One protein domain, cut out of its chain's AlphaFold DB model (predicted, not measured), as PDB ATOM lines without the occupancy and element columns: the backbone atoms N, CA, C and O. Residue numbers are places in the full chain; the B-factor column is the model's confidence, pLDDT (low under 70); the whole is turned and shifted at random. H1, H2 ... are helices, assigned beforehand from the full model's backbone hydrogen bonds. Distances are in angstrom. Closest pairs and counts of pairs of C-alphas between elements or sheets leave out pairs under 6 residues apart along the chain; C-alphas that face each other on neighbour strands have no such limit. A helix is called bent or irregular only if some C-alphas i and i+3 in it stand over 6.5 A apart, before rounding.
ATOM      1  N   TYR A 335     -42.633 -42.274  35.504       93.62
ATOM      2  CA  TYR A 335     -43.463 -41.697  34.447       93.62
ATOM      3  C   TYR A 335     -42.632 -41.179  33.277       93.62
ATOM      4  O   TYR A 335     -43.050 -41.314  32.118       93.62
ATOM      5  N   THR A 336     -41.415 -40.713  33.560       94.75
ATOM      6  CA  THR A 336     -40.438 -40.329  32.547       94.75
ATOM      7  C   THR A 336     -40.168 -41.514  31.614       94.75
ATOM      8  O   THR A 336     -40.256 -41.365  30.395       94.75
ATOM      9  N   TYR A 337     -39.979 -42.732  32.142       94.88
ATOM     10  CA  TYR A 337     -39.754 -43.939  31.329       94.88
ATOM     11  C   TYR A 337     -40.912 -44.224  30.367       94.88
ATOM     12  O   TYR A 337     -40.674 -44.563  29.205       94.88
ATOM     13  N   LEU A 338     -42.165 -44.030  30.792       93.50
ATOM     14  CA  LEU A 338     -43.318 -44.172  29.897       93.50
ATOM     15  C   LEU A 338     -43.312 -43.122  28.793       93.50
ATOM     16  O   LEU A 338     -43.584 -43.443  27.634       93.50
ATOM     17  N   GLY A 339     -42.997 -41.876  29.154       92.81
ATOM     18  CA  GLY A 339     -42.880 -40.759  28.225       92.81
ATOM     19  C   GLY A 339     -41.816 -40.999  27.155       92.81
ATOM     20  O   GLY A 339     -42.053 -40.682  25.988       92.81
ATOM     21  N   LEU A 340     -40.688 -41.611  27.527       94.31
ATOM     22  CA  LEU A 340     -39.573 -41.928  26.633       94.31
ATOM     23  C   LEU A 340     -39.846 -43.186  25.792       94.31
ATOM     24  O   LEU A 340     -39.838 -43.144  24.558       94.31
ATOM     25  N   LEU A 341     -40.113 -44.313  26.451       93.00
ATOM     26  CA  LEU A 341     -40.141 -45.644  25.838       93.00
ATOM     27  C   LEU A 341     -41.513 -45.998  25.259       93.00
ATOM     28  O   LEU A 341     -41.595 -46.733  24.274       93.00
ATOM     29  N   GLY A 342     -42.597 -45.469  25.829       90.25
ATOM     30  CA  GLY A 342     -43.964 -45.857  25.474       90.25
ATOM     31  C   GLY A 342     -44.337 -47.276  25.905       90.25
ATOM     32  O   GLY A 342     -45.283 -47.841  25.358       90.25
ATOM     33  N   SER A 343     -43.589 -47.864  26.837       90.06
ATOM     34  CA  SER A 343     -43.816 -49.171  27.467       90.06
ATOM     35  C   SER A 343     -43.485 -49.082  28.961       90.06
ATOM     36  O   SER A 343     -42.934 -48.079  29.404       90.06
ATOM     37  N   GLY A 344     -43.822 -50.113  29.729       88.50
ATOM     38  CA  GLY A 344     -43.691 -50.180  31.183       88.50
ATOM     39  C   GLY A 344     -44.992 -49.912  31.935       88.50
ATOM     40  O   GLY A 344     -44.957 -49.758  33.150       88.50
ATOM     41  N   ALA A 345     -46.142 -49.853  31.253       87.94
ATOM     42  CA  ALA A 345     -47.396 -49.321  31.805       87.94
ATOM     43  C   ALA A 345     -47.856 -50.010  33.101       87.94
ATOM     44  O   ALA A 345     -48.468 -49.378  33.954       87.94
ATOM     45  N   THR A 346     -47.556 -51.296  33.278       86.88
ATOM     46  CA  THR A 346     -48.053 -52.074  34.420       86.88
ATOM     47  C   THR A 346     -47.551 -51.571  35.765       86.88
ATOM     48  O   THR A 346     -48.370 -51.297  36.639       86.88
ATOM     49  N   ILE A 347     -46.232 -51.471  35.954       86.88
ATOM     50  CA  ILE A 347     -45.670 -51.066  37.254       86.88
ATOM     51  C   ILE A 347     -46.063 -49.615  37.548       86.88
ATOM     52  O   ILE A 347     -46.406 -49.280  38.675       86.88
ATOM     53  N   LEU A 348     -46.144 -48.793  36.501       89.44
ATOM     54  CA  LEU A 348     -46.627 -47.418  36.580       89.44
ATOM     55  C   LEU A 348     -48.057 -47.339  37.099       89.44
ATOM     56  O   LEU A 348     -48.336 -46.520  37.963       89.44
ATOM     57  N   CYS A 349     -48.957 -48.195  36.611       90.88
ATOM     58  CA  CYS A 349     -50.326 -48.251  37.110       90.88
ATOM     59  C   CYS A 349     -50.387 -48.692  38.576       90.88
ATOM     60  O   CYS A 349     -51.231 -48.189  39.307       90.88
ATOM     61  N   VAL A 350     -49.511 -49.604  39.013       91.69
ATOM     62  CA  VAL A 350     -49.441 -50.027  40.423       91.69
ATOM     63  C   VAL A 350     -48.971 -48.875  41.306       91.69
ATOM     64  O   VAL A 350     -49.613 -48.585  42.311       91.69
ATOM     65  N   ILE A 351     -47.896 -48.185  40.920       93.12
ATOM     66  CA  ILE A 351     -47.369 -47.059  41.697       93.12
ATOM     67  C   ILE A 351     -48.355 -45.895  41.692       93.12
ATOM     68  O   ILE A 351     -48.680 -45.395  42.761       93.12
ATOM     69  N   LEU A 352     -48.932 -45.554  40.536       93.75
ATOM     70  CA  LEU A 352     -49.991 -44.549  40.433       93.75
ATOM     71  C   LEU A 352     -51.199 -44.917  41.306       93.75
ATOM     72  O   LEU A 352     -51.776 -44.051  41.958       93.75
ATOM     73  N   PHE A 353     -51.586 -46.196  41.341       94.12
ATOM     74  CA  PHE A 353     -52.665 -46.662  42.206       94.12
ATOM     75  C   PHE A 353     -52.329 -46.438  43.679       94.12
ATOM     76  O   PHE A 353     -53.159 -45.879  44.383       94.12
ATOM     77  N   VAL A 354     -51.131 -46.801  44.144       93.69
ATOM     78  CA  VAL A 354     -50.695 -46.532  45.529       93.69
ATOM     79  C   VAL A 354     -50.672 -45.026  45.805       93.69
ATOM     80  O   VAL A 354     -51.197 -44.581  46.825       93.69
ATOM     81  N   GLN A 355     -50.146 -44.246  44.859       94.00
ATOM     82  CA  GLN A 355     -50.044 -42.792  44.928       94.00
ATOM     83  C   GLN A 355     -51.394 -42.075  44.990       94.00
ATOM     84  O   GLN A 355     -51.485 -40.981  45.539       94.00
ATOM     85  N   VAL A 356     -52.467 -42.681  44.490       92.38
ATOM     86  CA  VAL A 356     -53.823 -42.134  44.617       92.38
ATOM     87  C   VAL A 356     -54.561 -42.749  45.807       92.38
ATOM     88  O   VAL A 356     -55.194 -42.032  46.579       92.38
ATOM     89  N   ALA A 357     -54.481 -44.066  45.982       91.75
ATOM     90  CA  ALA A 357     -55.256 -44.805  46.970       91.75
ATOM     91  C   ALA A 357     -54.860 -44.453  48.404       91.75
ATOM     92  O   ALA A 357     -55.748 -44.246  49.223       91.75
ATOM     93  N   VAL A 358     -53.562 -44.349  48.718       91.12
ATOM     94  CA  VAL A 358     -53.113 -44.048  50.088       91.12
ATOM     95  C   VAL A 358     -53.597 -42.662  50.539       91.12
ATOM     96  O   VAL A 358     -54.302 -42.605  51.547       91.12
ATOM     97  N   PRO A 359     -53.351 -41.566  49.791       90.44
ATOM     98  CA  PRO A 359     -53.924 -40.254  50.101       90.44
ATOM     99  C   PRO A 359     -55.442 -40.250  50.276       90.44
ATOM    100  O   PRO A 359     -55.955 -39.648  51.217       90.44
ATOM    101  N   VAL A 360     -56.171 -40.929  49.384       88.00
ATOM    102  CA  VAL A 360     -57.636 -40.988  49.439       88.00
ATOM    103  C   VAL A 360     -58.107 -41.742  50.678       88.00
ATOM    104  O   VAL A 360     -59.007 -41.268  51.361       88.00
ATOM    105  N   LEU A 361     -57.499 -42.882  51.007       88.12
ATOM    106  CA  LEU A 361     -57.846 -43.654  52.201       88.12
ATOM    107  C   LEU A 361     -57.562 -42.871  53.487       88.12
ATOM    108  O   LEU A 361     -58.400 -42.881  54.382       88.12
ATOM    109  N   LEU A 362     -56.439 -42.145  53.555       86.62
ATOM    110  CA  LEU A 362     -56.136 -41.258  54.682       86.62
ATOM    111  C   LEU A 362     -57.167 -40.129  54.800       86.62
ATOM    112  O   LEU A 362     -57.665 -39.863  55.887       86.62
ATOM    113  N   ALA A 363     -57.562 -39.516  53.683       84.12
ATOM    114  CA  ALA A 363     -58.594 -38.482  53.678       84.12
ATOM    115  C   ALA A 363     -59.980 -39.010  54.085       84.12
ATOM    116  O   ALA A 363     -60.759 -38.279  54.692       84.12
ATOM    117  N   LEU A 364     -60.302 -40.262  53.744       82.44
ATOM    118  CA  LEU A 364     -61.545 -40.927  54.145       82.44
ATOM    119  C   LEU A 364     -61.539 -41.374  55.616       82.44
ATOM    120  O   LEU A 364     -62.607 -41.616  56.170       82.44
ATOM    121  N   ALA A 365     -60.366 -41.501  56.240       82.75
ATOM    122  CA  ALA A 365     -60.239 -41.850  57.654       82.75
ATOM    123  C   ALA A 365     -60.463 -40.651  58.595       82.75
ATOM    124  O   ALA A 365     -60.663 -40.848  59.789       82.75
ATOM    125  N   VAL A 366     -60.445 -39.422  58.068       80.94
ATOM    126  CA  VAL A 366     -60.679 -38.197  58.842       80.94
ATOM    127  C   VAL A 366     -62.178 -37.922  58.981       80.94
ATOM    128  O   VAL A 366     -62.898 -37.766  57.986       80.94
ATOM    129  N   ASP A 367     -62.642 -37.814  60.226       68.94
ATOM    130  CA  ASP A 367     -64.024 -37.462  60.541       68.94
ATOM    131  C   ASP A 367     -64.389 -36.079  59.981       68.94
ATOM    132  O   ASP A 367     -63.656 -35.100  60.107       68.94
ATOM    133  N   GLY A 368     -65.551 -35.989  59.328       64.00
ATOM    134  CA  GLY A 368     -66.037 -34.736  58.743       64.00
ATOM    135  C   GLY A 368     -65.475 -34.392  57.359       64.00
ATOM    136  O   GLY A 368     -65.767 -33.309  56.855       64.00
ATOM    137  N   CYS A 369     -64.743 -35.300  56.705       67.00
ATOM    138  CA  CYS A 369     -64.244 -35.082  55.348       67.00
ATOM    139  C   CYS A 369     -65.389 -34.722  54.362       67.00
ATOM    140  O   CYS A 369     -66.297 -35.537  54.142       67.00
ATOM    141  N   PRO A 370     -65.360 -33.539  53.706       66.31
ATOM    142  CA  PRO A 370     -66.355 -33.106  52.728       66.31
ATOM    143  C   PRO A 370     -66.518 -34.101  51.588       66.31
ATOM    144  O   PRO A 370     -67.589 -34.202  51.011       66.31
ATOM    145  N   LEU A 371     -65.466 -34.860  51.275       64.12
ATOM    146  CA  LEU A 371     -65.466 -35.889  50.242       64.12
ATOM    147  C   LEU A 371     -66.390 -37.058  50.618       64.12
ATOM    148  O   LEU A 371     -67.118 -37.551  49.763       64.12
ATOM    149  N   ILE A 372     -66.447 -37.435  51.901       64.12
ATOM    150  CA  ILE A 372     -67.411 -38.415  52.426       64.12
ATOM    151  C   ILE A 372     -68.824 -37.838  52.380       64.12
ATOM    152  O   ILE A 372     -69.748 -38.541  51.983       64.12
ATOM    153  N   GLN A 373     -69.013 -36.565  52.745       64.31
ATOM    154  CA  GLN A 373     -70.319 -35.905  52.611       64.31
ATOM    155  C   GLN A 373     -70.769 -35.836  51.144       64.31
ATOM    156  O   GLN A 373     -71.919 -36.130  50.841       64.31
ATOM    157  N   TRP A 374     -69.862 -35.535  50.215       61.09
ATOM    158  CA  TRP A 374     -70.139 -35.444  48.783       61.09
ATOM    159  C   TRP A 374     -70.390 -36.820  48.143       61.09
ATOM    160  O   TRP A 374     -71.300 -36.962  47.330       61.09
ATOM    161  N   LEU A 375     -69.663 -37.862  48.564       60.62
ATOM    162  CA  LEU A 375     -69.923 -39.257  48.180       60.62
ATOM    163  C   LEU A 375     -71.252 -39.769  48.746       60.62
ATOM    164  O   LEU A 375     -71.980 -40.458  48.034       60.62
ATOM    165  N   LYS A 376     -71.608 -39.391  49.981       62.22
ATOM    166  CA  LYS A 376     -72.934 -39.651  50.566       62.22
ATOM    167  C   LYS A 376     -74.054 -38.939  49.797       62.22
ATOM    168  O   LYS A 376     -75.144 -39.484  49.695       62.22
ATOM    169  N   ILE A 377     -73.787 -37.762  49.222       58.78
ATOM    170  CA  ILE A 377     -74.735 -37.020  48.372       58.78
ATOM    171  C   ILE A 377     -74.878 -37.659  46.977       58.78
ATOM    172  O   ILE A 377     -75.976 -37.673  46.425       58.78
ATOM    173  N   GLY A 402     -52.391 -27.070  73.984       75.62
ATOM    174  CA  GLY A 402     -51.550 -26.092  73.277       75.62
ATOM    175  C   GLY A 402     -50.493 -26.771  72.396       75.62
ATOM    176  O   GLY A 402     -50.116 -26.243  71.349       75.62
ATOM    177  N   THR A 403     -50.100 -27.993  72.765       79.81
ATOM    178  CA  THR A 403     -49.215 -28.887  72.011       79.81
ATOM    179  C   THR A 403     -49.723 -29.194  70.596       79.81
ATOM    180  O   THR A 403     -48.919 -29.224  69.665       79.81
ATOM    181  N   TYR A 404     -51.036 -29.365  70.391       83.31
ATOM    182  CA  TYR A 404     -51.619 -29.586  69.059       83.31
ATOM    183  C   TYR A 404     -51.414 -28.367  68.154       83.31
ATOM    184  O   TYR A 404     -50.860 -28.483  67.061       83.31
ATOM    185  N   HIS A 405     -51.811 -27.182  68.633       82.62
ATOM    186  CA  HIS A 405     -51.679 -25.937  67.875       82.62
ATOM    187  C   HIS A 405     -50.208 -25.637  67.576       82.62
ATOM    188  O   HIS A 405     -49.873 -25.268  66.451       82.62
ATOM    189  N   ALA A 406     -49.323 -25.866  68.551       85.56
ATOM    190  CA  ALA A 406     -47.886 -25.724  68.373       85.56
ATOM    191  C   ALA A 406     -47.347 -26.676  67.294       85.56
ATOM    192  O   ALA A 406     -46.622 -26.232  66.406       85.56
ATOM    193  N   MET A 407     -47.726 -27.957  67.316       86.00
ATOM    194  CA  MET A 407     -47.242 -28.930  66.333       86.00
ATOM    195  C   MET A 407     -47.755 -28.636  64.922       86.00
ATOM    196  O   MET A 407     -46.982 -28.658  63.963       86.00
ATOM    197  N   THR A 408     -49.036 -28.293  64.793       84.62
ATOM    198  CA  THR A 408     -49.627 -27.875  63.519       84.62
ATOM    199  C   THR A 408     -48.927 -26.629  62.976       84.62
ATOM    200  O   THR A 408     -48.555 -26.605  61.804       84.62
ATOM    201  N   LEU A 409     -48.656 -25.621  63.817       87.19
ATOM    202  CA  LEU A 409     -47.894 -24.433  63.413       87.19
ATOM    203  C   LEU A 409     -46.477 -24.780  62.957       87.19
ATOM    204  O   LEU A 409     -46.035 -24.257  61.937       87.19
ATOM    205  N   VAL A 410     -45.775 -25.667  63.670       88.81
ATOM    206  CA  VAL A 410     -44.426 -26.118  63.291       88.81
ATOM    207  C   VAL A 410     -44.448 -26.789  61.922       88.81
ATOM    208  O   VAL A 410     -43.643 -26.437  61.060       88.81
ATOM    209  N   ILE A 411     -45.386 -27.706  61.676       86.12
ATOM    210  CA  ILE A 411     -45.483 -28.397  60.386       86.12
ATOM    211  C   ILE A 411     -45.879 -27.422  59.276       86.12
ATOM    212  O   ILE A 411     -45.221 -27.392  58.239       86.12
ATOM    213  N   CYS A 412     -46.872 -26.557  59.482       86.88
ATOM    214  CA  CYS A 412     -47.236 -25.554  58.482       86.88
ATOM    215  C   CYS A 412     -46.082 -24.577  58.188       86.88
ATOM    216  O   CYS A 412     -45.873 -24.208  57.031       86.88
ATOM    217  N   ALA A 413     -45.295 -24.192  59.197       88.94
ATOM    218  CA  ALA A 413     -44.100 -23.375  59.010       88.94
ATOM    219  C   ALA A 413     -43.017 -24.117  58.208       88.94
ATOM    220  O   ALA A 413     -42.431 -23.532  57.296       88.94
ATOM    221  N   LEU A 414     -42.792 -25.409  58.477       88.00
ATOM    222  CA  LEU A 414     -41.894 -26.251  57.677       88.00
ATOM    223  C   LEU A 414     -42.359 -26.339  56.218       88.00
ATOM    224  O   LEU A 414     -41.543 -26.222  55.303       88.00
ATOM    225  N   TYR A 415     -43.666 -26.474  55.988       87.88
ATOM    226  CA  TYR A 415     -44.238 -26.475  54.643       87.88
ATOM    227  C   TYR A 415     -44.002 -25.143  53.927       87.88
ATOM    228  O   TYR A 415     -43.600 -25.133  52.767       87.88
ATOM    229  N   LEU A 416     -44.186 -24.016  54.617       89.44
ATOM    230  CA  LEU A 416     -43.979 -22.688  54.041       89.44
ATOM    231  C   LEU A 416     -42.507 -22.412  53.697       89.44
ATOM    232  O   LEU A 416     -42.226 -21.810  52.665       89.44
ATOM    233  N   VAL A 417     -41.576 -22.821  54.563       90.69
ATOM    234  CA  VAL A 417     -40.146 -22.493  54.426       90.69
ATOM    235  C   VAL A 417     -39.403 -23.472  53.518       90.69
ATOM    236  O   VAL A 417     -38.433 -23.073  52.880       90.69
ATOM    237  N   ARG A 418     -39.839 -24.735  53.441       89.56
ATOM    238  CA  ARG A 418     -39.154 -25.781  52.667       89.56
ATOM    239  C   ARG A 418     -39.987 -26.288  51.496       89.56
ATOM    240  O   ARG A 418     -39.592 -26.124  50.349       89.56
ATOM    241  N   VAL A 419     -41.160 -26.851  51.779       88.00
ATOM    242  CA  VAL A 419     -41.968 -27.560  50.772       88.00
ATOM    243  C   VAL A 419     -42.448 -26.623  49.663       88.00
ATOM    244  O   VAL A 419     -42.368 -26.966  48.487       88.00
ATOM    245  N   VAL A 420     -42.924 -25.425  50.012       88.44
ATOM    246  CA  VAL A 420     -43.388 -24.423  49.042       88.44
ATOM    247  C   VAL A 420     -42.252 -23.972  48.107       88.44
ATOM    248  O   VAL A 420     -42.444 -24.067  46.892       88.44
ATOM    249  N   PRO A 421     -41.081 -23.515  48.601       90.19
ATOM    250  CA  PRO A 421     -39.951 -23.194  47.734       90.19
ATOM    251  C   PRO A 421     -39.502 -24.363  46.859       90.19
ATOM    252  O   PRO A 421     -39.355 -24.168  45.654       90.19
ATOM    253  N   ASP A 422     -39.356 -25.563  47.429       86.50
ATOM    254  CA  ASP A 422     -38.918 -26.753  46.694       86.50
ATOM    255  C   ASP A 422     -39.906 -27.089  45.567       86.50
ATOM    256  O   ASP A 422     -39.504 -27.252  44.418       86.50
ATOM    257  N   THR A 423     -41.213 -27.066  45.848       85.50
ATOM    258  CA  THR A 423     -42.261 -27.334  44.847       85.50
ATOM    259  C   THR A 423     -42.267 -26.287  43.732       85.50
ATOM    260  O   THR A 423     -42.428 -26.631  42.564       85.50
ATOM    261  N   LEU A 424     -42.063 -25.003  44.051       84.69
ATOM    262  CA  LEU A 424     -41.981 -23.937  43.045       84.69
ATOM    263  C   LEU A 424     -40.704 -24.027  42.200       84.69
ATOM    264  O   LEU A 424     -40.741 -23.716  41.007       84.69
ATOM    265  N   ILE A 425     -39.586 -24.451  42.797       82.88
ATOM    266  CA  ILE A 425     -38.340 -24.725  42.077       82.88
ATOM    267  C   ILE A 425     -38.554 -25.911  41.138       82.88
ATOM    268  O   ILE A 425     -38.335 -25.759  39.940       82.88
ATOM    269  N   THR A 426     -39.066 -27.044  41.624       81.50
ATOM    270  CA  THR A 426     -39.382 -28.214  40.790       81.50
ATOM    271  C   THR A 426     -40.357 -27.851  39.674       81.50
ATOM    272  O   THR A 426     -40.115 -28.187  38.520       81.50
ATOM    273  N   PHE A 427     -41.395 -27.059  39.962       82.75
ATOM    274  CA  PHE A 427     -42.315 -26.550  38.945       82.75
ATOM    275  C   PHE A 427     -41.594 -25.747  37.859       82.75
ATOM    276  O   PHE A 427     -41.842 -25.937  36.669       82.75
ATOM    277  N   HIS A 428     -40.666 -24.871  38.246       78.12
ATOM    278  CA  HIS A 428     -39.848 -24.124  37.296       78.12
ATOM    279  C   HIS A 428     -38.927 -25.040  36.471       78.12
ATOM    280  O   HIS A 428     -38.755 -24.816  35.269       78.12
ATOM    281  N   ASN A 429     -38.379 -26.091  37.086       74.25
ATOM    282  CA  ASN A 429     -37.478 -27.056  36.450       74.25
ATOM    283  C   ASN A 429     -38.212 -27.902  35.408       74.25
ATOM    284  O   ASN A 429     -37.751 -28.014  34.270       74.25
ATOM    285  N   THR A 430     -39.392 -28.409  35.762       76.06
ATOM    286  CA  THR A 430     -40.282 -29.176  34.882       76.06
ATOM    287  C   THR A 430     -40.805 -28.344  33.711       76.06
ATOM    288  O   THR A 430     -41.221 -28.888  32.701       76.06
ATOM    289  N   MET A 431     -40.732 -27.014  33.760       71.88
ATOM    290  CA  MET A 431     -41.072 -26.172  32.605       71.88
ATOM    291  C   MET A 431     -39.913 -26.002  31.600       71.88
ATOM    292  O   MET A 431     -40.066 -25.287  30.610       71.88
ATOM    293  N   GLY A 432     -38.770 -26.677  31.801       59.91
ATOM    294  CA  GLY A 432     -37.704 -26.819  30.794       59.91
ATOM    295  C   GLY A 432     -36.660 -25.696  30.767       59.91
ATOM    296  O   GLY A 432     -35.967 -25.514  29.766       59.91
ATOM    297  N   ALA A 433     -36.543 -24.913  31.844       62.28
ATOM    298  CA  ALA A 433     -35.625 -23.772  31.907       62.28
ATOM    299  C   ALA A 433     -34.215 -24.115  32.431       62.28
ATOM    300  O   ALA A 433     -33.318 -23.272  32.363       62.28
ATOM    301  N   GLN A 434     -34.005 -25.323  32.965       70.75
ATOM    302  CA  GLN A 434     -32.767 -25.691  33.657       70.75
ATOM    303  C   GLN A 434     -31.817 -26.569  32.837       70.75
ATOM    304  O   GLN A 434     -32.200 -27.213  31.863       70.75
ATOM    305  N   ASN A 435     -30.558 -26.616  33.281       78.00
ATOM    306  CA  ASN A 435     -29.474 -27.388  32.677       78.00
ATOM    307  C   ASN A 435     -29.314 -28.793  33.302       78.00
ATOM    308  O   ASN A 435     -28.189 -29.210  33.569       78.00
ATOM    309  N   THR A 436     -30.416 -29.507  33.555       86.25
ATOM    310  CA  THR A 436     -30.404 -30.874  34.123       86.25
ATOM    311  C   THR A 436     -30.680 -31.944  33.061       86.25
ATOM    312  O   THR A 436     -31.134 -31.630  31.952       86.25
ATOM    313  N   ALA A 437     -30.399 -33.216  33.363       90.56
ATOM    314  CA  ALA A 437     -30.689 -34.330  32.459       90.56
ATOM    315  C   ALA A 437     -32.200 -34.452  32.195       90.56
ATOM    316  O   ALA A 437     -32.612 -34.550  31.033       90.56
ATOM    317  N   TYR A 438     -33.025 -34.329  33.240       90.44
ATOM    318  CA  TYR A 438     -34.485 -34.330  33.151       90.44
ATOM    319  C   TYR A 438     -35.013 -33.217  32.239       90.44
ATOM    320  O   TYR A 438     -35.743 -33.492  31.287       90.44
ATOM    321  N   SER A 439     -34.581 -31.968  32.446       86.12
ATOM    322  CA  SER A 439     -35.015 -30.820  31.635       86.12
ATOM    323  C   SER A 439     -34.690 -31.010  30.145       86.12
ATOM    324  O   SER A 439     -35.520 -30.737  29.269       86.12
ATOM    325  N   ARG A 440     -33.511 -31.564  29.824       88.56
ATOM    326  CA  ARG A 440     -33.125 -31.868  28.434       88.56
ATOM    327  C   ARG A 440     -33.951 -33.006  27.836       88.56
ATOM    328  O   ARG A 440     -34.339 -32.908  26.668       88.56
ATOM    329  N   LEU A 441     -34.250 -34.059  28.604       91.94
ATOM    330  CA  LEU A 441     -35.151 -35.136  28.174       91.94
ATOM    331  C   LEU A 441     -36.549 -34.599  27.892       91.94
ATOM    332  O   LEU A 441     -37.102 -34.851  26.821       91.94
ATOM    333  N   LEU A 442     -37.094 -33.809  28.811       89.19
ATOM    334  CA  LEU A 442     -38.410 -33.211  28.675       89.19
ATOM    335  C   LEU A 442     -38.483 -32.284  27.457       89.19
ATOM    336  O   LEU A 442     -39.463 -32.293  26.718       89.19
ATOM    337  N   SER A 443     -37.402 -31.562  27.174       87.06
ATOM    338  CA  SER A 443     -37.283 -30.709  25.992       87.06
ATOM    339  C   SER A 443     -37.256 -31.502  24.684       87.06
ATOM    340  O   SER A 443     -37.976 -31.176  23.737       87.06
ATOM    341  N   LEU A 444     -36.484 -32.594  24.623       90.69
ATOM    342  CA  LEU A 444     -36.539 -33.531  23.492       90.69
ATOM    343  C   LEU A 444     -37.948 -34.117  23.339       90.69
ATOM    344  O   LEU A 444     -38.461 -34.250  22.226       90.69
ATOM    345  N   ARG A 445     -38.615 -34.413  24.454       91.31
ATOM    346  CA  ARG A 445     -39.976 -34.935  24.454       91.31
ATOM    347  C   ARG A 445     -40.985 -33.906  23.944       91.31
ATOM    348  O   ARG A 445     -41.836 -34.266  23.132       91.31
ATOM    349  N   GLN A 446     -40.855 -32.638  24.327       86.75
ATOM    350  CA  GLN A 446     -41.668 -31.532  23.823       86.75
ATOM    351  C   GLN A 446     -41.475 -31.330  22.313       86.75
ATOM    352  O   GLN A 446     -42.446 -31.093  21.588       86.75
ATOM    353  N   LEU A 447     -40.241 -31.471  21.815       85.38
ATOM    354  CA  LEU A 447     -39.959 -31.446  20.378       85.38
ATOM    355  C   LEU A 447     -40.699 -32.568  19.649       85.38
ATOM    356  O   LEU A 447     -41.394 -32.296  18.669       85.38
ATOM    357  N   LEU A 448     -40.631 -33.798  20.158       88.75
ATOM    358  CA  LEU A 448     -41.332 -34.939  19.566       88.75
ATOM    359  C   LEU A 448     -42.859 -34.754  19.587       88.75
ATOM    360  O   LEU A 448     -43.543 -34.993  18.589       88.75
ATOM    361  N   TRP A 449     -43.389 -34.225  20.691       85.94
ATOM    362  CA  TRP A 449     -44.802 -33.875  20.819       85.94
ATOM    363  C   TRP A 449     -45.254 -32.861  19.772       85.94
ATOM    364  O   TRP A 449     -46.312 -33.015  19.160       85.94
ATOM    365  N   SER A 450     -44.441 -31.829  19.528       81.62
ATOM    366  CA  SER A 450     -44.743 -30.798  18.532       81.62
ATOM    367  C   SER A 450     -44.779 -31.345  17.099       81.62
ATOM    368  O   SER A 450     -45.536 -30.842  16.268       81.62
ATOM    369  N   GLN A 451     -44.013 -32.406  16.824       83.94
ATOM    370  CA  GLN A 451     -44.014 -33.109  15.539       83.94
ATOM    371  C   GLN A 451     -45.258 -33.991  15.372       83.94
ATOM    372  O   GLN A 451     -45.760 -34.141  14.255       83.94
ATOM    373  N   GLY A 452     -45.805 -34.508  16.477       82.19
ATOM    374  CA  GLY A 452     -46.988 -35.369  16.481       82.19
ATOM    375  C   GLY A 452     -46.697 -36.815  16.075       82.19
ATOM    376  O   GLY A 452     -47.608 -37.514  15.637       82.19
ATOM    377  N   ASP A 453     -45.445 -37.251  16.226       84.25
ATOM    378  CA  ASP A 453     -44.960 -38.587  15.853       84.25
ATOM    379  C   ASP A 453     -44.957 -39.579  17.038       84.25
ATOM    380  O   ASP A 453     -44.416 -40.684  16.958       84.25
ATOM    381  N   ASP A 454     -45.608 -39.204  18.139       84.44
ATOM    382  CA  ASP A 454     -45.676 -39.986  19.367       84.44
ATOM    383  C   ASP A 454     -46.619 -41.184  19.319       84.44
ATOM    384  O   ASP A 454     -47.701 -41.170  18.724       84.44
ATOM    385  N   THR A 455     -46.271 -42.205  20.099       85.75
ATOM    386  CA  THR A 455     -47.242 -43.226  20.494       85.75
ATOM    387  C   THR A 455     -48.165 -42.702  21.597       85.75
ATOM    388  O   THR A 455     -47.752 -41.916  22.443       85.75
ATOM    389  N   LEU A 456     -49.409 -43.197  21.658       84.88
ATOM    390  CA  LEU A 456     -50.362 -42.815  22.715       84.88
ATOM    391  C   LEU A 456     -49.799 -43.022  24.131       84.88
ATOM    392  O   LEU A 456     -50.047 -42.202  25.007       84.88
ATOM    393  N   ALA A 457     -49.020 -44.088  24.341       88.25
ATOM    394  CA  ALA A 457     -48.375 -44.360  25.621       88.25
ATOM    395  C   ALA A 457     -47.316 -43.302  25.965       88.25
ATOM    396  O   ALA A 457     -47.329 -42.790  27.075       88.25
ATOM    397  N   GLN A 458     -46.468 -42.903  25.010       91.06
ATOM    398  CA  GLN A 458     -45.519 -41.800  25.219       91.06
ATOM    399  C   GLN A 458     -46.220 -40.466  25.435       91.06
ATOM    400  O   GLN A 458     -45.723 -39.623  26.176       91.06
ATOM    401  N   MET A 459     -47.341 -40.223  24.751       88.44
ATOM    402  CA  MET A 459     -48.128 -39.005  24.941       88.44
ATOM    403  C   MET A 459     -48.684 -38.939  26.362       88.44
ATOM    404  O   MET A 459     -48.521 -37.929  27.038       88.44
ATOM    405  N   PHE A 460     -49.308 -40.029  26.810       88.56
ATOM    406  CA  PHE A 460     -49.852 -40.140  28.157       88.56
ATOM    407  C   PHE A 460     -48.749 -40.069  29.213       88.56
ATOM    408  O   PHE A 460     -48.859 -39.268  30.129       88.56
ATOM    409  N   GLY A 461     -47.663 -40.828  29.043       91.88
ATOM    410  CA  GLY A 461     -46.519 -40.824  29.950       91.88
ATOM    411  C   GLY A 461     -45.886 -39.449  30.102       91.88
ATOM    412  O   GLY A 461     -45.687 -39.011  31.220       91.88
ATOM    413  N   TYR A 462     -45.670 -38.721  29.002       91.00
ATOM    414  CA  TYR A 462     -45.143 -37.353  29.046       91.00
ATOM    415  C   TYR A 462     -46.035 -36.390  29.835       91.00
ATOM    416  O   TYR A 462     -45.545 -35.582  30.618       91.00
ATOM    417  N   LYS A 463     -47.355 -36.461  29.639       88.56
ATOM    418  CA  LYS A 463     -48.291 -35.578  30.345       88.56
ATOM    419  C   LYS A 463     -48.487 -35.970  31.797       88.56
ATOM    420  O   LYS A 463     -48.598 -35.090  32.643       88.56
ATOM    421  N   LEU A 464     -48.498 -37.269  32.076       89.94
ATOM    422  CA  LEU A 464     -48.536 -37.783  33.431       89.94
ATOM    423  C   LEU A 464     -47.272 -37.379  34.190       89.94
ATOM    424  O   LEU A 464     -47.397 -36.866  35.285       89.94
ATOM    425  N   ASP A 465     -46.092 -37.509  33.585       91.62
ATOM    426  CA  ASP A 465     -44.814 -37.078  34.162       91.62
ATOM    427  C   ASP A 465     -44.832 -35.591  34.547       91.62
ATOM    428  O   ASP A 465     -44.591 -35.254  35.703       91.62
ATOM    429  N   ILE A 466     -45.253 -34.708  33.630       87.94
ATOM    430  CA  ILE A 466     -45.419 -33.279  33.941       87.94
ATOM    431  C   ILE A 466     -46.404 -33.082  35.095       87.94
ATOM    432  O   ILE A 466     -46.126 -32.308  36.004       87.94
ATOM    433  N   TYR A 467     -47.560 -33.747  35.078       89.12
ATOM    434  CA  TYR A 467     -48.578 -33.587  36.120       89.12
ATOM    435  C   TYR A 467     -48.091 -34.069  37.494       89.12
ATOM    436  O   TYR A 467     -48.317 -33.388  38.498       89.12
ATOM    437  N   MET A 468     -47.408 -35.214  37.531       90.12
ATOM    438  CA  MET A 468     -46.878 -35.822  38.749       90.12
ATOM    439  C   MET A 468     -45.774 -34.950  39.356       90.12
ATOM    440  O   MET A 468     -45.852 -34.626  40.535       90.12
ATOM    441  N   ASN A 469     -44.873 -34.413  38.528       86.38
ATOM    442  CA  ASN A 469     -43.805 -33.500  38.948       86.38
ATOM    443  C   ASN A 469     -44.263 -32.050  39.208       86.38
ATOM    444  O   ASN A 469     -43.431 -31.172  39.442       86.38
ATOM    445  N   THR A 470     -45.566 -31.746  39.128       85.81
ATOM    446  CA  THR A 470     -46.088 -30.383  39.334       85.81
ATOM    447  C   THR A 470     -47.319 -30.348  40.245       85.81
ATOM    448  O   THR A 470     -47.229 -30.092  41.448       85.81
ATOM    449  N   ALA A 471     -48.493 -30.603  39.672       89.19
ATOM    450  CA  ALA A 471     -49.792 -30.460  40.308       89.19
ATOM    451  C   ALA A 471     -50.007 -31.472  41.426       89.19
ATOM    452  O   ALA A 471     -50.580 -31.136  42.459       89.19
ATOM    453  N   TYR A 472     -49.588 -32.717  41.192       91.00
ATOM    454  CA  TYR A 472     -49.857 -33.829  42.089       91.00
ATOM    455  C   TYR A 472     -49.204 -33.615  43.453       91.00
ATOM    456  O   TYR A 472     -49.904 -33.672  44.459       91.00
ATOM    457  N   VAL A 473     -47.910 -33.283  43.482       89.00
ATOM    458  CA  VAL A 473     -47.171 -32.989  44.720       89.00
ATOM    459  C   VAL A 473     -47.851 -31.857  45.499       89.00
ATOM    460  O   VAL A 473     -48.132 -31.992  46.689       89.00
ATOM    461  N   SER A 474     -48.233 -30.778  44.809       90.69
ATOM    462  CA  SER A 474     -48.969 -29.661  45.419       90.69
ATOM    463  C   SER A 474     -50.336 -30.089  45.976       90.69
ATOM    464  O   SER A 474     -50.687 -29.742  47.103       90.69
ATOM    465  N   ALA A 475     -51.116 -30.863  45.214       90.50
ATOM    466  CA  ALA A 475     -52.429 -31.366  45.626       90.50
ATOM    467  C   ALA A 475     -52.329 -32.313  46.829       90.50
ATOM    468  O   ALA A 475     -53.157 -32.266  47.738       90.50
ATOM    469  N   LEU A 476     -51.297 -33.148  46.841       91.06
ATOM    470  CA  LEU A 476     -51.003 -34.087  47.905       91.06
ATOM    471  C   LEU A 476     -50.664 -33.351  49.208       91.06
ATOM    472  O   LEU A 476     -51.211 -33.673  50.261       91.06
ATOM    473  N   TYR A 477     -49.848 -32.301  49.137       89.62
ATOM    474  CA  TYR A 477     -49.542 -31.469  50.298       89.62
ATOM    475  C   TYR A 477     -50.728 -30.624  50.774       89.62
ATOM    476  O   TYR A 477     -50.905 -30.471  51.983       89.62
ATOM    477  N   LEU A 478     -51.579 -30.129  49.868       89.56
ATOM    478  CA  LEU A 478     -52.852 -29.496  50.236       89.56
ATOM    479  C   LEU A 478     -53.752 -30.459  51.018       89.56
ATOM    480  O   LEU A 478     -54.312 -30.081  52.048       89.56
ATOM    481  N   LEU A 479     -53.860 -31.703  50.550       89.00
ATOM    482  CA  LEU A 479     -54.635 -32.740  51.221       89.00
ATOM    483  C   LEU A 479     -54.042 -33.096  52.588       89.00
ATOM    484  O   LEU A 479     -54.797 -33.254  53.544       89.00
ATOM    485  N   ASN A 480     -52.712 -33.159  52.709       89.75
ATOM    486  CA  ASN A 480     -52.069 -33.392  53.999       89.75
ATOM    487  C   ASN A 480     -52.373 -32.265  54.998       89.75
ATOM    488  O   ASN A 480     -52.787 -32.539  56.118       89.75
ATOM    489  N   ILE A 481     -52.246 -30.995  54.593       87.62
ATOM    490  CA  ILE A 481     -52.601 -29.858  55.462       87.62
ATOM    491  C   ILE A 481     -54.068 -29.951  55.873       87.62
ATOM    492  O   ILE A 481     -54.386 -29.778  57.046       87.62
ATOM    493  N   TYR A 482     -54.961 -30.267  54.932       87.19
ATOM    494  CA  TYR A 482     -56.371 -30.475  55.238       87.19
ATOM    495  C   TYR A 482     -56.570 -31.551  56.319       87.19
ATOM    496  O   TYR A 482     -57.277 -31.301  57.294       87.19
ATOM    497  N   ILE A 483     -55.907 -32.704  56.197       86.00
ATOM    498  CA  ILE A 483     -55.971 -33.801  57.172       86.00
ATOM    499  C   ILE A 483     -55.431 -33.364  58.538       86.00
ATOM    500  O   ILE A 483     -56.105 -33.564  59.546       86.00
ATOM    501  N   ILE A 484     -54.272 -32.703  58.590       86.06
ATOM    502  CA  ILE A 484     -53.656 -32.214  59.837       86.06
ATOM    503  C   ILE A 484     -54.589 -31.251  60.583       86.06
ATOM    504  O   ILE A 484     -54.728 -31.330  61.803       86.06
ATOM    505  N   MET A 485     -55.281 -30.369  59.856       83.38
ATOM    506  CA  MET A 485     -56.223 -29.405  60.440       83.38
ATOM    507  C   MET A 485     -57.460 -30.060  61.079       83.38
ATOM    508  O   MET A 485     -58.140 -29.421  61.881       83.38
ATOM    509  N   HIS A 486     -57.750 -31.313  60.727       82.31
ATOM    510  CA  HIS A 486     -58.916 -32.072  61.190       82.31
ATOM    511  C   HIS A 486     -58.528 -33.312  62.014       82.31
ATOM    512  O   HIS A 486     -59.383 -34.129  62.334       82.31
ATOM    513  N   THR A 487     -57.246 -33.463  62.346       83.38
ATOM    514  CA  THR A 487     -56.735 -34.558  63.177       83.38
ATOM    515  C   THR A 487     -56.363 -33.993  64.539       83.38
ATOM    516  O   THR A 487     -55.594 -33.043  64.594       83.38
ATOM    517  N   ASP A 488     -56.865 -34.558  65.637       80.19
ATOM    518  CA  ASP A 488     -56.624 -34.009  66.984       80.19
ATOM    519  C   ASP A 488     -55.431 -34.662  67.716       80.19
ATOM    520  O   ASP A 488     -55.029 -34.244  68.802       80.19
ATOM    521  N   THR A 489     -54.816 -35.675  67.109       82.88
ATOM    522  CA  THR A 489     -53.738 -36.499  67.667       82.88
ATOM    523  C   THR A 489     -52.381 -36.143  67.051       82.88
ATOM    524  O   THR A 489     -52.145 -36.300  65.854       82.88
ATOM    525  N   VAL A 490     -51.423 -35.719  67.888       82.06
ATOM    526  CA  VAL A 490     -50.060 -35.332  67.454       82.06
ATOM    527  C   VAL A 490     -49.343 -36.451  66.689       82.06
ATOM    528  O   VAL A 490     -48.652 -36.183  65.707       82.06
ATOM    529  N   LEU A 491     -49.510 -37.706  67.114       84.38
ATOM    530  CA  LEU A 491     -48.895 -38.853  66.444       84.38
ATOM    531  C   LEU A 491     -49.432 -39.028  65.017       84.38
ATOM    532  O   LEU A 491     -48.644 -39.229  64.096       84.38
ATOM    533  N   ASP A 492     -50.743 -38.897  64.824       83.25
ATOM    534  CA  ASP A 492     -51.366 -39.067  63.511       83.25
ATOM    535  C   ASP A 492     -50.986 -37.920  62.574       83.25
ATOM    536  O   ASP A 492     -50.723 -38.149  61.398       83.25
ATOM    537  N   ILE A 493     -50.834 -36.698  63.093       82.12
ATOM    538  CA  ILE A 493     -50.295 -35.556  62.341       82.12
ATOM    539  C   ILE A 493     -48.899 -35.869  61.771       82.12
ATOM    540  O   ILE A 493     -48.626 -35.602  60.595       82.12
ATOM    541  N   ILE A 494     -48.013 -36.462  62.583       85.19
ATOM    542  CA  ILE A 494     -46.664 -36.856  62.151       85.19
ATOM    543  C   ILE A 494     -46.735 -38.012  61.147       85.19
ATOM    544  O   ILE A 494     -46.116 -37.938  60.086       85.19
ATOM    545  N   LEU A 495     -47.480 -39.075  61.466       87.44
ATOM    546  CA  LEU A 495     -47.576 -40.275  60.631       87.44
ATOM    547  C   LEU A 495     -48.206 -39.976  59.269       87.44
ATOM    548  O   LEU A 495     -47.690 -40.445  58.256       87.44
ATOM    549  N   ASN A 496     -49.252 -39.149  59.227       86.75
ATOM    550  CA  ASN A 496     -49.860 -38.690  57.982       86.75
ATOM    551  C   ASN A 496     -48.840 -37.902  57.157       86.75
ATOM    552  O   ASN A 496     -48.615 -38.235  55.995       86.75
ATOM    553  N   SER A 497     -48.129 -36.947  57.766       85.81
ATOM    554  CA  SER A 497     -47.098 -36.167  57.065       85.81
ATOM    555  C   SER A 497     -45.991 -37.039  56.466       85.81
ATOM    556  O   SER A 497     -45.592 -36.829  55.321       85.81
ATOM    557  N   LEU A 498     -45.528 -38.053  57.203       87.69
ATOM    558  CA  LEU A 498     -44.535 -39.014  56.715       87.69
ATOM    559  C   LEU A 498     -45.083 -39.903  55.592       87.69
ATOM    560  O   LEU A 498     -44.385 -40.138  54.607       87.69
ATOM    561  N   ALA A 499     -46.324 -40.382  55.715       89.94
ATOM    562  CA  ALA A 499     -46.969 -41.188  54.683       89.94
ATOM    563  C   ALA A 499     -47.109 -40.404  53.372       89.94
ATOM    564  O   ALA A 499     -46.831 -40.937  52.300       89.94
ATOM    565  N   PHE A 500     -47.480 -39.128  53.455       89.50
ATOM    566  CA  PHE A 500     -47.578 -38.248  52.300       89.50
ATOM    567  C   PHE A 500     -46.222 -37.990  51.637       89.50
ATOM    568  O   PHE A 500     -46.127 -38.094  50.417       89.50
ATOM    569  N   GLU A 501     -45.166 -37.740  52.411       88.06
ATOM    570  CA  GLU A 501     -43.813 -37.578  51.859       88.06
ATOM    571  C   GLU A 501     -43.315 -38.857  51.169       88.06
ATOM    572  O   GLU A 501     -42.750 -38.799  50.076       88.06
ATOM    573  N   PHE A 502     -43.572 -40.024  51.769       90.25
ATOM    574  CA  PHE A 502     -43.262 -41.316  51.157       90.25
ATOM    575  C   PHE A 502     -44.000 -41.502  49.826       90.25
ATOM    576  O   PHE A 502     -43.399 -41.884  48.825       90.25
ATOM    577  N   VAL A 503     -45.301 -41.206  49.805       92.50
ATOM    578  CA  VAL A 503     -46.131 -41.327  48.605       92.50
ATOM    579  C   VAL A 503     -45.671 -40.361  47.507       92.50
ATOM    580  O   VAL A 503     -45.590 -40.760  46.344       92.50
ATOM    581  N   ALA A 504     -45.331 -39.122  47.867       90.19
ATOM    582  CA  ALA A 504     -44.885 -38.099  46.926       90.19
ATOM    583  C   ALA A 504     -43.591 -38.478  46.192       90.19
ATOM    584  O   ALA A 504     -43.435 -38.094  45.041       90.19
ATOM    585  N   ARG A 505     -42.699 -39.249  46.831       90.88
ATOM    586  CA  ARG A 505     -41.406 -39.669  46.258       90.88
ATOM    587  C   ARG A 505     -41.377 -41.103  45.738       90.88
ATOM    588  O   ARG A 505     -40.329 -41.574  45.303       90.88
ATOM    589  N   LEU A 506     -42.487 -41.836  45.828       93.44
ATOM    590  CA  LEU A 506     -42.508 -43.277  45.567       93.44
ATOM    591  C   LEU A 506     -42.001 -43.629  44.161       93.44
ATOM    592  O   LEU A 506     -41.306 -44.631  43.985       93.44
ATOM    593  N   ASP A 507     -42.333 -42.824  43.159       93.19
ATOM    594  CA  ASP A 507     -41.861 -43.013  41.795       93.19
ATOM    595  C   ASP A 507     -40.372 -42.699  41.620       93.19
ATOM    596  O   ASP A 507     -39.660 -43.523  41.049       93.19
ATOM    597  N   GLU A 508     -39.886 -41.567  42.128       91.50
ATOM    598  CA  GLU A 508     -38.462 -41.197  42.075       91.50
ATOM    599  C   GLU A 508     -37.580 -42.209  42.825       91.50
ATOM    600  O   GLU A 508     -36.501 -42.582  42.373       91.50
ATOM    601  N   GLU A 509     -38.029 -42.707  43.978       91.31
ATOM    602  CA  GLU A 509     -37.281 -43.719  44.730       91.31
ATOM    603  C   GLU A 509     -37.317 -45.084  44.038       91.31
ATOM    604  O   GLU A 509     -36.336 -45.826  44.080       91.31
ATOM    605  N   THR A 510     -38.405 -45.410  43.332       91.81
ATOM    606  CA  THR A 510     -38.466 -46.642  42.535       91.81
ATOM    607  C   THR A 510     -37.425 -46.622  41.418       91.81
ATOM    608  O   THR A 510     -36.756 -47.635  41.204       91.81
ATOM    609  N   THR A 511     -37.234 -45.496  40.722       92.06
ATOM    610  CA  THR A 511     -36.263 -45.417  39.616       92.06
ATOM    611  C   THR A 511     -34.813 -45.527  40.073       92.06
ATOM    612  O   THR A 511     -33.985 -46.024  39.312       92.06
ATOM    613  N   LYS A 512     -34.507 -45.141  41.317       89.94
ATOM    614  CA  LYS A 512     -33.174 -45.288  41.929       89.94
ATOM    615  C   LYS A 512     -32.830 -46.732  42.295       89.94
ATOM    616  O   LYS A 512     -31.671 -47.045  42.567       89.94
ATOM    617  N   THR A 513     -33.814 -47.629  42.329       89.94
ATOM    618  CA  THR A 513     -33.556 -49.029  42.668       89.94
ATOM    619  C   THR A 513     -32.821 -49.761  41.543       89.94
ATOM    620  O   THR A 513     -33.182 -49.679  40.371       89.94
ATOM    621  N   LEU A 514     -31.814 -50.561  41.909       87.38
ATOM    622  CA  LEU A 514     -30.984 -51.301  40.944       87.38
ATOM    623  C   LEU A 514     -31.779 -52.270  40.059       87.38
ATOM    624  O   LEU A 514     -31.332 -52.586  38.964       87.38
ATOM    625  N   TRP A 515     -32.928 -52.769  40.522       90.19
ATOM    626  CA  TRP A 515     -33.742 -53.717  39.759       90.19
ATOM    627  C   TRP A 515     -34.607 -53.041  38.686       90.19
ATOM    628  O   TRP A 515     -35.045 -53.727  37.762       90.19
ATOM    629  N   TRP A 516     -34.873 -51.734  38.805       91.12
ATOM    630  CA  TRP A 516     -35.734 -51.002  37.876       91.12
ATOM    631  C   TRP A 516     -35.039 -50.748  36.537       91.12
ATOM    632  O   TRP A 516     -35.550 -51.137  35.485       91.12
ATOM    633  N   ASP A 517     -33.862 -50.121  36.586       93.12
ATOM    634  CA  ASP A 517     -33.010 -49.878  35.422       93.12
ATOM    635  C   ASP A 517     -31.526 -50.001  35.811       93.12
ATOM    636  O   ASP A 517     -30.875 -48.994  36.113       93.12
ATOM    637  N   PRO A 518     -30.980 -51.233  35.841       89.75
ATOM    638  CA  PRO A 518     -29.570 -51.455  36.127       89.75
ATOM    639  C   PRO A 518     -28.693 -50.624  35.186       89.75
ATOM    640  O   PRO A 518     -28.858 -50.681  33.966       89.75
ATOM    641  N   GLU A 519     -27.770 -49.846  35.758       89.44
ATOM    642  CA  GLU A 519     -26.854 -48.964  35.015       89.44
ATOM    643  C   GLU A 519     -27.546 -47.943  34.094       89.44
ATOM    644  O   GLU A 519     -26.899 -47.373  33.217       89.44
ATOM    645  N   GLN A 520     -28.846 -47.687  34.284       93.00
ATOM    646  CA  GLN A 520     -29.596 -46.668  33.540       93.00
ATOM    647  C   GLN A 520     -29.644 -46.920  32.032       93.00
ATOM    648  O   GLN A 520     -29.688 -45.999  31.205       93.00
ATOM    649  N   ARG A 521     -29.609 -48.195  31.647       94.62
ATOM    650  CA  ARG A 521     -29.554 -48.599  30.245       94.62
ATOM    651  C   ARG A 521     -30.861 -48.295  29.532       94.62
ATOM    652  O   ARG A 521     -30.831 -47.829  28.392       94.62
ATOM    653  N   TRP A 522     -32.009 -48.514  30.171       95.75
ATOM    654  CA  TRP A 522     -33.318 -48.247  29.575       95.75
ATOM    655  C   TRP A 522     -33.562 -46.764  29.346       95.75
ATOM    656  O   TRP A 522     -34.016 -46.400  28.256       95.75
TER     657      TRP A 522
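AT A GLANCE: This is residues 335 to 377 and 402 to 522 of the 771 residues of the protein "Hypothetical protein" of Odontella aurita (UniProt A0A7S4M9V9). This is an elongated up-and-down bundle: the hairpin of H6b and H7 runs along its middle, with H2 on one side and H4a on the other, each running against the one before it in the chain. Past one end of the hairpin H1, H5 and H6a make a head; at the other end H3 turns off from H2. The printed part has 164 residues with nine named helices, H1 to H9 in chain order, and no named strand: all helix. It is only just compact, close to loose, with a radius of gyration of the C-alphas of 18.1 A and spans of 56 by 36 by 31 A.

HOW THE PARTS SIT: Start at the hub, H6, residues 456 to 485, one helix by its hydrogen bonds but bent: C-alphas 469 and 472 are 6.8 A apart, and its arms H6a, residues 456 to 469, and H6b, residues 472 to 485, stand at a steep tilt of 42 degrees. H6b and H7, residues 490 to 504, touch as a hairpin at a shallow tilt of 7 degrees; their closest C-alphas, of Ile 484 and Ile 493, are 5.4 A apart. H2, residues 345 to 365, touches H7 with residues 354 to 362 alone, closest at the C-alphas of Gln 355 and Val 503, 5.6 A. H4, residues 402 to 430, is also one helix by its hydrogen bonds but bent, C-alphas 417 and 420 being 6.6 A apart; its arms are H4a, residues 402 to 417, and H4b, residues 420 to 430. H4a touches H7 with residues 403 to 408 alone, closest at the C-alphas of Tyr 404 and Val 490, 6.2 A; H2 and H4a are apart. H1, residues 335 to 341, touches H6a, closest at the C-alphas of Gly 339 and Gly 461, 4.0 A. H5, residues 437 to 451, touches H4b with residues 438 to 442 alone, closest at the C-alphas of Thr 430 and Ser 439, 6.4 A. H3, residues 370 to 377, is about perpendicular to H2, at 89 degrees. H8, residues 506 to 511, only just touches H2, with 3 pairs of C-alphas within 8 A, the closest those of Ile 351 and Asp 507, 6.8 A. H9, residues 518 to 522, touches no helix and is irregular, C-alphas 519 and 522 being 8.5 A apart. Every O i to N i+4 pair is within hydrogen-bond range in H1, H3, H4a, H4b, H5, H6a, H6b, H7 and H8, against 16 of 17 in H2 and 0 of 1 in H9, where 1 of 2 O i to N i+3 pairs is.

IN THESE COORDINATES: Find C-alpha 335 at (-43.463, -41.697, 34.447), where H1 begins. H2 runs 29.8 A, H4a 22.3 A, H5 21.6 A and H7 21.4 A. H9 ends at C-alpha 522, (-33.318, -48.247, 29.575).

THE WHOLE: The C-alphas farthest apart, of Gly 402 and Asp 453, are 59.1 A apart. Residues 378 to 401 are not printed, and C-alphas 377 and 402 across this cut are 35.7 A apart. Of the links printed whole, none is long. The model's pLDDT is under 70 at residues 367 to 377 and 432 to 433.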